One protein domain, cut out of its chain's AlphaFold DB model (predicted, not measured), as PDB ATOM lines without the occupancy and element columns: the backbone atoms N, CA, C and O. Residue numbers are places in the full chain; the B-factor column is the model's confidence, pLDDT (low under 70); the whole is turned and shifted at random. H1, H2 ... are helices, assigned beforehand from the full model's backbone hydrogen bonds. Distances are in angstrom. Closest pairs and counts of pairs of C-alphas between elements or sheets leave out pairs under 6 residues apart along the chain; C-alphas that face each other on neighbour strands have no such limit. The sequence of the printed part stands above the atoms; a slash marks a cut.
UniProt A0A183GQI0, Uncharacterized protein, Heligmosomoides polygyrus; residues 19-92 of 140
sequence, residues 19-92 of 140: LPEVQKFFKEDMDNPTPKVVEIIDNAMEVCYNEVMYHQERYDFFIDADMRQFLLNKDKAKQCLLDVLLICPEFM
ATOM      1  N   LEU A  19     360.893 226.725 306.749       85.12
ATOM      2  CA  LEU A  19     360.602 227.742 307.753       85.12
ATOM      3  C   LEU A  19     361.560 227.731 308.958       85.12
ATOM      4  O   LEU A  19     361.981 228.814 309.360       85.12
ATOM      5  N   PRO A  20     361.961 226.574 309.529       87.00
ATOM      6  CA  PRO A  20     362.894 226.559 310.657       87.00
ATOM      7  C   PRO A  20     364.259 227.166 310.312       87.00
ATOM      8  O   PRO A  20     364.879 227.809 311.153       87.00
ATOM      9  N   GLU A  21     364.719 226.991 309.072       86.12
ATOM     10  CA  GLU A  21     366.011 227.509 308.607       86.12
ATOM     11  C   GLU A  21     365.969 229.027 308.448       86.12
ATOM     12  O   GLU A  21     366.893 229.721 308.867       86.12
ATOM     13  N   VAL A  22     364.859 229.541 307.918       86.56
ATOM     14  CA  VAL A  22     364.608 230.979 307.791       86.56
ATOM     15  C   VAL A  22     364.449 231.632 309.167       86.56
ATOM     16  O   VAL A  22     365.059 232.666 309.427       86.56
ATOM     17  N   GLN A  23     363.707 231.006 310.085       87.00
ATOM     18  CA  GLN A  23     363.559 231.504 311.457       87.00
ATOM     19  C   GLN A  23     364.889 231.550 312.203       87.00
ATOM     20  O   GLN A  23     365.169 232.525 312.895       87.00
ATOM     21  N   LYS A  24     365.709 230.500 312.077       86.12
ATOM     22  CA  LYS A  24     367.038 230.465 312.692       86.12
ATOM     23  C   LYS A  24     367.923 231.575 312.135       86.12
ATOM     24  O   LYS A  24     368.575 232.279 312.899       86.12
ATOM     25  N   PHE A  25     367.895 231.772 310.819       86.19
ATOM     26  CA  PHE A  25     368.649 232.833 310.170       86.19
ATOM     27  C   PHE A  25     368.286 234.222 310.703       86.19
ATOM     28  O   PHE A  25     369.172 234.942 311.152       86.19
ATOM     29  N   PHE A  26     366.999 234.580 310.727       83.19
ATOM     30  CA  PHE A  26     366.578 235.909 311.179       83.19
ATOM     31  C   PHE A  26     366.720 236.134 312.692       83.19
ATOM     32  O   PHE A  26     366.778 237.282 313.122       83.19
ATOM     33  N   LYS A  27     366.786 235.072 313.506       80.81
ATOM     34  CA  LYS A  27     366.925 235.182 314.970       80.81
ATOM     35  C   LYS A  27     368.367 235.129 315.472       80.81
ATOM     36  O   LYS A  27     368.665 235.756 316.484       80.81
ATOM     37  N   GLU A  28     369.229 234.348 314.826       79.25
ATOM     38  CA  GLU A  28     370.537 233.971 315.383       79.25
ATOM     39  C   GLU A  28     371.702 234.187 314.407       79.25
ATOM     40  O   GLU A  28     372.776 234.597 314.836       79.25
ATOM     41  N   ASP A  29     371.505 233.939 313.106       77.25
ATOM     42  CA  ASP A  29     372.599 233.770 312.131       77.25
ATOM     43  C   ASP A  29     372.587 234.815 310.994       77.25
ATOM     44  O   ASP A  29     373.077 234.557 309.892       77.25
ATOM     45  N   MET A  30     372.034 236.006 311.236       76.25
ATOM     46  CA  MET A  30     371.843 237.027 310.196       76.25
ATOM     47  C   MET A  30     373.164 237.473 309.535       76.25
ATOM     48  O   MET A  30     373.190 237.767 308.341       76.25
ATOM     49  N   ASP A  31     374.272 237.447 310.282       79.81
ATOM     50  CA  ASP A  31     375.604 237.837 309.797       79.81
ATOM     51  C   ASP A  31     376.267 236.783 308.888       79.81
ATOM     52  O   ASP A  31     377.254 237.079 308.212       79.81
ATOM     53  N   ASN A  32     375.754 235.547 308.862       81.75
ATOM     54  CA  ASN A  32     376.344 234.446 308.098       81.75
ATOM     55  C   ASN A  32     375.271 233.607 307.378       81.75
ATOM     56  O   ASN A  32     374.997 232.464 307.770       81.75
ATOM     57  N   PRO A  33     374.661 234.146 306.307       84.31
ATOM     58  CA  PRO A  33     373.645 233.433 305.549       84.31
ATOM     59  C   PRO A  33     374.227 232.181 304.886       84.31
ATOM     60  O   PRO A  33     375.204 232.232 304.139       84.31
ATOM     61  N   THR A  34     373.583 231.036 305.111       89.12
ATOM     62  CA  THR A  34     373.913 229.814 304.368       89.12
ATOM     63  C   THR A  34     373.391 229.906 302.928       89.12
ATOM     64  O   THR A  34     372.343 230.519 302.705       89.12
ATOM     65  N   PRO A  35     374.037 229.252 301.940       89.19
ATOM     66  CA  PRO A  35     373.573 229.279 300.547       89.19
ATOM     67  C   PRO A  35     372.111 228.846 300.385       89.19
ATOM     68  O   PRO A  35     371.378 229.414 299.582       89.19
ATOM     69  N   LYS A  36     371.673 227.883 301.205       88.25
ATOM     70  CA  LYS A  36     370.293 227.397 301.229       88.25
ATOM     71  C   LYS A  36     369.308 228.481 301.672       88.25
ATOM     72  O   LYS A  36     368.271 228.661 301.049       88.25
ATOM     73  N   VAL A  37     369.639 229.233 302.722       88.19
ATOM     74  CA  VAL A  37     368.799 230.342 303.200       88.19
ATOM     75  C   VAL A  37     368.717 231.456 302.160       88.19
ATOM     76  O   VAL A  37     367.629 231.976 301.924       88.19
ATOM     77  N   VAL A  38     369.832 231.781 301.497       89.69
ATOM     78  CA  VAL A  38     369.843 232.768 300.405       89.69
ATOM     79  C   VAL A  38     368.894 232.344 299.284       89.69
ATOM     80  O   VAL A  38     368.093 233.155 298.836       89.69
ATOM     81  N   GLU A  39     368.928 231.075 298.875       91.19
ATOM     82  CA  GLU A  39     368.026 230.536 297.851       91.19
ATOM     83  C   GLU A  39     366.552 230.589 298.283       91.19
ATOM     84  O   GLU A  39     365.682 230.959 297.493       91.19
ATOM     85  N   ILE A  40     366.245 230.255 299.540       89.50
ATOM     86  CA  ILE A  40     364.873 230.317 300.064       89.50
ATOM     87  C   ILE A  40     364.353 231.762 300.059       89.50
ATOM     88  O   ILE A  40     363.229 232.008 299.616       89.50
ATOM     89  N   ILE A  41     365.163 232.713 300.529       89.19
ATOM     90  CA  ILE A  41     364.794 234.133 300.569       89.19
ATOM     91  C   ILE A  41     364.655 234.689 299.151       89.19
ATOM     92  O   ILE A  41     363.678 235.381 298.877       89.19
ATOM     93  N   ASP A  42     365.575 234.366 298.238       91.00
ATOM     94  CA  ASP A  42     365.513 234.844 296.853       91.00
ATOM     95  C   ASP A  42     364.240 234.368 296.142       91.00
ATOM     96  O   ASP A  42     363.541 235.172 295.520       91.00
ATOM     97  N   ASN A  43     363.876 233.093 296.323       89.75
ATOM     98  CA  ASN A  43     362.616 232.544 295.824       89.75
ATOM     99  C   ASN A  43     361.405 233.265 296.436       89.75
ATOM    100  O   ASN A  43     360.478 233.637 295.718       89.75
ATOM    101  N   ALA A  44     361.408 233.515 297.748       88.19
ATOM    102  CA  ALA A  44     360.318 234.235 298.401       88.19
ATOM    103  C   ALA A  44     360.181 235.680 297.882       88.19
ATOM    104  O   ALA A  44     359.065 236.150 297.645       88.19
ATOM    105  N   MET A  45     361.304 236.367 297.643       89.56
ATOM    106  CA  MET A  45     361.324 237.705 297.046       89.56
ATOM    107  C   MET A  45     360.848 237.690 295.593       89.56
ATOM    108  O   MET A  45     360.168 238.621 295.166       89.56
ATOM    109  N   GLU A  46     361.152 236.641 294.828       90.50
ATOM    110  CA  GLU A  46     360.647 236.487 293.464       90.50
ATOM    111  C   GLU A  46     359.125 236.340 293.427       90.50
ATOM    112  O   GLU A  46     358.466 237.017 292.635       90.50
ATOM    113  N   VAL A  47     358.541 235.527 294.311       86.19
ATOM    114  CA  VAL A  47     357.080 235.414 294.373       86.19
ATOM    115  C   VAL A  47     356.449 236.727 294.848       86.19
ATOM    116  O   VAL A  47     355.476 237.176 294.247       86.19
ATOM    117  N   CYS A  48     357.028 237.395 295.851       84.81
ATOM    118  CA  CYS A  48     356.553 238.704 296.306       84.81
ATOM    119  C   CYS A  48     356.587 239.756 295.185       84.81
ATOM    120  O   CYS A  48     355.599 240.452 294.957       84.81
ATOM    121  N   TYR A  49     357.690 239.825 294.437       87.88
ATOM    122  CA  TYR A  49     357.828 240.708 293.281       87.88
ATOM    123  C   TYR A  49     356.754 240.431 292.223       87.88
ATOM    124  O   TYR A  49     356.123 241.364 291.725       87.88
ATOM    125  N   ASN A  50     356.519 239.157 291.895       87.06
ATOM    126  CA  ASN A  50     355.490 238.774 290.932       87.06
ATOM    127  C   ASN A  50     354.092 239.176 291.418       87.06
ATOM    128  O   ASN A  50     353.293 239.681 290.634       87.06
ATOM    129  N   GLU A  51     353.812 239.017 292.709       83.31
ATOM    130  CA  GLU A  51     352.528 239.392 293.295       83.31
ATOM    131  C   GLU A  51     352.302 240.914 293.230       83.31
ATOM    132  O   GLU A  51     351.235 241.369 292.818       83.31
ATOM    133  N   VAL A  52     353.340 241.712 293.503       82.19
ATOM    134  CA  VAL A  52     353.304 243.178 293.351       82.19
ATOM    135  C   VAL A  52     353.168 243.598 291.883       82.19
ATOM    136  O   VAL A  52     352.466 244.558 291.583       82.19
ATOM    137  N   MET A  53     353.819 242.902 290.949       83.75
ATOM    138  CA  MET A  53     353.769 243.246 289.525       83.75
ATOM    139  C   MET A  53     352.438 242.910 288.865       83.75
ATOM    140  O   MET A  53     351.921 243.724 288.096       83.75
ATOM    141  N   TYR A  54     351.910 241.716 289.127       82.94
ATOM    142  CA  TYR A  54     350.823 241.137 288.342       82.94
ATOM    143  C   TYR A  54     349.468 241.153 289.045       82.94
ATOM    144  O   TYR A  54     348.465 241.000 288.356       82.94
ATOM    145  N   HIS A  55     349.428 241.358 290.364       80.69
ATOM    146  CA  HIS A  55     348.200 241.297 291.159       80.69
ATOM    147  C   HIS A  55     347.948 242.585 291.959       80.69
ATOM    148  O   HIS A  55     347.471 242.555 293.094       80.69
ATOM    149  N   GLN A  56     348.268 243.740 291.369       76.75
ATOM    150  CA  GLN A  56     348.136 245.070 291.990       76.75
ATOM    151  C   GLN A  56     346.708 245.340 292.487       76.75
ATOM    152  O   GLN A  56     346.501 245.913 293.558       76.75
ATOM    153  N   GLU A  57     345.720 244.857 291.738       73.62
ATOM    154  CA  GLU A  57     344.296 244.969 292.034       73.62
ATOM    155  C   GLU A  57     343.871 244.232 293.310       73.62
ATOM    156  O   GLU A  57     342.863 244.596 293.912       73.62
ATOM    157  N   ARG A  58     344.626 243.216 293.752       71.38
ATOM    158  CA  ARG A  58     344.313 242.463 294.979       71.38
ATOM    159  C   ARG A  58     344.667 243.217 296.252       71.38
ATOM    160  O   ARG A  58     344.137 242.889 297.312       71.38
ATOM    161  N   TYR A  59     345.563 244.193 296.156       70.31
ATOM    162  CA  TYR A  59     346.163 244.837 297.322       70.31
ATOM    163  C   TYR A  59     345.891 246.334 297.404       70.31
ATOM    164  O   TYR A  59     346.445 246.988 298.278       70.31
ATOM    165  N   ASP A  60     345.035 246.859 296.521       67.50
ATOM    166  CA  ASP A  60     344.694 248.286 296.457       67.50
ATOM    167  C   ASP A  60     345.943 249.185 296.330       67.50
ATOM    168  O   ASP A  60     346.002 250.309 296.829       67.50
ATOM    169  N   PHE A  61     346.984 248.669 295.662       70.81
ATOM    170  CA  PHE A  61     348.201 249.421 295.380       70.81
ATOM    171  C   PHE A  61     348.097 250.078 294.009       70.81
ATOM    172  O   PHE A  61     347.862 249.416 292.998       70.81
ATOM    173  N   PHE A  62     348.342 251.386 293.961       72.94
ATOM    174  CA  PHE A  62     348.511 252.102 292.705       72.94
ATOM    175  C   PHE A  62     349.999 252.228 292.380       72.94
ATOM    176  O   PHE A  62     350.736 252.930 293.073       72.94
ATOM    177  N   ILE A  63     350.442 251.544 291.325       79.69
ATOM    178  CA  ILE A  63     351.801 251.672 290.798       79.69
ATOM    179  C   ILE A  63     351.794 252.767 289.731       79.69
ATOM    180  O   ILE A  63     351.283 252.568 288.626       79.69
ATOM    181  N   ASP A  64     352.365 253.922 290.066       84.31
ATOM    182  CA  ASP A  64     352.572 255.007 289.110       84.31
ATOM    183  C   ASP A  64     353.662 254.669 288.068       84.31
ATOM    184  O   ASP A  64     354.273 253.594 288.072       84.31
ATOM    185  N   ALA A  65     353.872 255.572 287.107       86.19
ATOM    186  CA  ALA A  65     354.815 255.349 286.013       86.19
ATOM    187  C   ALA A  65     356.269 255.198 286.500       86.19
ATOM    188  O   ALA A  65     357.004 254.362 285.969       86.19
ATOM    189  N   ASP A  66     356.655 255.950 287.531       85.31
ATOM    190  CA  ASP A  66     358.015 255.956 288.070       85.31
ATOM    191  C   ASP A  66     358.286 254.674 288.870       85.31
ATOM    192  O   ASP A  66     359.313 254.015 288.682       85.31
ATOM    193  N   MET A  67     357.323 254.246 289.686       85.31
ATOM    194  CA  MET A  67     357.358 252.982 290.413       85.31
ATOM    195  C   MET A  67     357.376 251.794 289.448       85.31
ATOM    196  O   MET A  67     358.141 250.849 289.633       85.31
ATOM    197  N   ARG A  68     356.600 251.848 288.358       86.38
ATOM    198  CA  ARG A  68     356.653 250.823 287.306       86.38
ATOM    199  C   ARG A  68     358.037 250.762 286.665       86.38
ATOM    200  O   ARG A  68     358.550 249.668 286.448       86.38
ATOM    201  N   GLN A  69     358.649 251.909 286.377       88.31
ATOM    202  CA  GLN A  69     359.989 251.960 285.796       88.31
ATOM    203  C   GLN A  69     361.060 251.422 286.754       88.31
ATOM    204  O   GLN A  69     361.977 250.732 286.308       88.31
ATOM    205  N   PHE A  70     360.925 251.681 288.056       86.94
ATOM    206  CA  PHE A  70     361.776 251.085 289.084       86.94
ATOM    207  C   PHE A  70     361.642 249.557 289.106       86.94
ATOM    208  O   PHE A  70     362.642 248.838 289.052       86.94
ATOM    209  N   LEU A  71     360.406 249.062 289.115       86.38
ATOM    210  CA  LEU A  71     360.116 247.638 289.218       86.38
ATOM    211  C   LEU A  71     360.521 246.841 287.967       86.38
ATOM    212  O   LEU A  71     360.790 245.655 288.090       86.38
ATOM    213  N   LEU A  72     360.679 247.467 286.790       89.19
ATOM    214  CA  LEU A  72     361.237 246.794 285.600       89.19
ATOM    215  C   LEU A  72     362.617 246.169 285.854       89.19
ATOM    216  O   LEU A  72     362.984 245.192 285.200       89.19
ATOM    217  N   ASN A  73     363.396 246.718 286.790       91.06
ATOM    218  CA  ASN A  73     364.628 246.087 287.235       91.06
ATOM    219  C   ASN A  73     364.333 245.119 288.389       91.06
ATOM    220  O   ASN A  73     364.434 245.487 289.559       91.06
ATOM    221  N   LYS A  74     363.995 243.871 288.037       90.25
ATOM    222  CA  LYS A  74     363.618 242.822 288.997       90.25
ATOM    223  C   LYS A  74     364.633 242.658 290.129       90.25
ATOM    224  O   LYS A  74     364.239 242.619 291.288       90.25
ATOM    225  N   ASP A  75     365.924 242.581 289.816       90.88
ATOM    226  CA  ASP A  75     366.949 242.302 290.829       90.88
ATOM    227  C   ASP A  75     367.087 243.459 291.823       90.88
ATOM    228  O   ASP A  75     367.110 243.237 293.032       90.88
ATOM    229  N   LYS A  76     367.066 244.708 291.334       89.69
ATOM    230  CA  LYS A  76     367.048 245.890 292.209       89.69
ATOM    231  C   LYS A  76     365.760 245.995 293.021       89.69
ATOM    232  O   LYS A  76     365.807 246.420 294.171       89.69
ATOM    233  N   ALA A  77     364.623 245.614 292.442       90.00
ATOM    234  CA  ALA A  77     363.344 245.608 293.139       90.00
ATOM    235  C   ALA A  77     363.329 244.579 294.275       90.00
ATOM    236  O   ALA A  77     362.982 244.934 295.399       90.00
ATOM    237  N   LYS A  78     363.769 243.338 294.016       91.06
ATOM    238  CA  LYS A  78     363.911 242.291 295.041       91.06
ATOM    239  C   LYS A  78     364.859 242.727 296.158       91.06
ATOM    240  O   LYS A  78     364.519 242.575 297.325       91.06
ATOM    241  N   GLN A  79     366.006 243.304 295.801       91.31
ATOM    242  CA  GLN A  79     366.964 243.813 296.780       91.31
ATOM    243  C   GLN A  79     366.344 244.909 297.654       91.31
ATOM    244  O   GLN A  79     366.412 244.819 298.870       91.31
ATOM    245  N   CYS A  80     365.670 245.890 297.052       88.88
ATOM    246  CA  CYS A  80     365.007 246.963 297.792       88.88
ATOM    247  C   CYS A  80     363.893 246.435 298.713       88.88
ATOM    248  O   CYS A  80     363.784 246.866 299.856       88.88
ATOM    249  N   LEU A  81     363.090 245.472 298.246       87.12
ATOM    250  CA  LEU A  81     362.068 244.815 299.068       87.12
ATOM    251  C   LEU A  81     362.688 244.112 300.282       87.12
ATOM    252  O   LEU A  81     362.183 244.257 301.395       87.12
ATOM    253  N   LEU A  82     363.792 243.390 300.078       88.69
ATOM    254  CA  LEU A  82     364.515 242.721 301.154       88.69
ATOM    255  C   LEU A  82     365.157 243.723 302.124       88.69
ATOM    256  O   LEU A  82     365.030 243.553 303.333       88.69
ATOM    257  N   ASP A  83     365.781 244.786 301.619       89.06
ATOM    258  CA  ASP A  83     366.380 245.842 302.442       89.06
ATOM    259  C   ASP A  83     365.321 246.498 303.339       89.06
ATOM    260  O   ASP A  83     365.535 246.673 304.537       89.06
ATOM    261  N   VAL A  84     364.141 246.804 302.789       85.31
ATOM    262  CA  VAL A  84     363.017 247.342 303.568       85.31
ATOM    263  C   VAL A  84     362.561 246.348 304.636       85.31
ATOM    264  O   VAL A  84     362.340 246.763 305.768       85.31
ATOM    265  N   LEU A  85     362.461 245.051 304.328       84.56
ATOM    266  CA  LEU A  85     362.103 244.023 305.317       84.56
ATOM    267  C   LEU A  85     363.113 243.920 306.468       84.56
ATOM    268  O   LEU A  85     362.717 243.670 307.604       84.56
ATOM    269  N   LEU A  86     364.401 244.109 306.179       84.25
ATOM    270  CA  LEU A  86     365.474 244.066 307.174       84.25
ATOM    271  C   LEU A  86     365.536 245.337 308.034       84.25
ATOM    272  O   LEU A  86     365.848 245.260 309.219       84.25
ATOM    273  N   ILE A  87     365.245 246.504 307.450       85.44
ATOM    274  CA  ILE A  87     365.266 247.799 308.150       85.44
ATOM    275  C   ILE A  87     363.995 248.005 308.987       85.44
ATOM    276  O   ILE A  87     364.053 248.598 310.065       85.44
ATOM    277  N   CYS A  88     362.855 247.524 308.490       81.56
ATOM    278  CA  CYS A  88     361.534 247.702 309.083       81.56
ATOM    279  C   CYS A  88     360.989 246.347 309.570       81.56
ATOM    280  O   CYS A  88     360.244 245.679 308.838       81.56
ATOM    281  N   PRO A  89     361.325 245.922 310.805       76.19
ATOM    282  CA  PRO A  89     360.904 244.630 311.346       76.19
ATOM    283  C   PRO A  89     359.379 244.491 311.451       76.19
ATOM    284  O   PRO A  89     358.865 243.377 311.488       76.19
ATOM    285  N   GLU A  90     358.624 245.593 311.434       77.31
ATOM    286  CA  GLU A  90     357.165 245.584 311.384       77.31
ATOM    287  C   GLU A  90     356.588 244.973 310.100       77.31
ATOM    288  O   GLU A  90     355.421 244.578 310.098       77.31
ATOM    289  N   PHE A  91     357.369 244.902 309.017       77.25
ATOM    290  CA  PHE A  91     356.979 244.238 307.773       77.25
ATOM    291  C   PHE A  91     357.462 242.789 307.700       77.25
ATOM    292  O   PHE A  91     357.013 242.055 306.817       77.25
ATOM    293  N   MET A  92     358.331 242.366 308.623       81.50
ATOM    294  CA  MET A  92     358.807 240.991 308.693       81.50
ATOM    295  C   MET A  92     357.640 240.054 309.043       81.50
ATOM    296  O   MET A  92     356.936 240.296 310.030       81.50
TER     297      MET A  92
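What this domain is: This is residues 19 to 92 of the 140 residues of an uncharacterized protein of Heligmosomoides polygyrus (UniProt A0A183GQI0). One long helix, H2, makes the longest axis, and two helices are set crosswise on it: H1 near its first end and H4 over its middle stretch. Past the last end of H2, residues 55 to 64 fold the chain back to the short helix H3, which runs opposite ways to H2 and leads through a tight link into H4. The printed part has 74 residues with four named helices, in the order H1, H2, H3, H4, and no named strand; its class is all helix. The whole is only just loose, close to compact, with a radius of gyration of the C-alphas of 13.7 A, and it is elongated, spanning 39 by 22 by 19 A.

How they stand to each other: Begin at H2, residues 35 to 54, the longest helix. With residues 42 to 49 alone it touches H4, residues 74 to 87; look at the closest C-alphas, those of Met 45 and Lys 78, 5.6 A apart. The lines of H2 and H4 stand at 71 degrees, only just about perpendicular. With residues 37 to 41 alone, H2 touches H1, residues 19 to 27, about perpendicular at 81 degrees; the closest C-alphas, of Val 22 and Val 37, are 6.2 A apart. H3, residues 65 to 71, is close to H4 but not clearly touching, where the closest C-alphas, of Leu 71 and Ala 77, are 5.5 A apart. H3 is also close to H2 but not clearly touching, at a shallow tilt of 22 degrees, opposite ways; the closest C-alphas, of Met 53 and Leu 71, are 7.7 A apart. H1 is apart from H3 and from H4. In H1, H2, H3 and H4 every O i to N i+4 pair is within hydrogen-bond range.

Where its parts are: Find C-alpha 35 at (373.573, 229.279, 300.547); from there H2 runs 28.4 A to C-alpha 54 at (350.823, 241.137, 288.342). H4 starts at C-alpha 74 and runs 19.9 A to C-alpha 87 at (365.266, 247.799, 308.150). H1 runs 12.1 A from C-alpha 19 to C-alpha 27, and H3 runs 9.9 A from C-alpha 65 to C-alpha 71.

The domain as a whole: Look for the two C-alphas farthest apart at Glu 28 and Ala 65, 39.6 A from each other. The C-alphas of Leu 19 and Met 92, the first and last printed, are 13.4 A apart. The printed part has no cut. The link from H3 to H4 is tight, while those from H1 to H2 and from H2 to H3 are short. In the B-factor column the mean pLDDT of the printed part is 84.5, and one residue, Asp 60, is under 70.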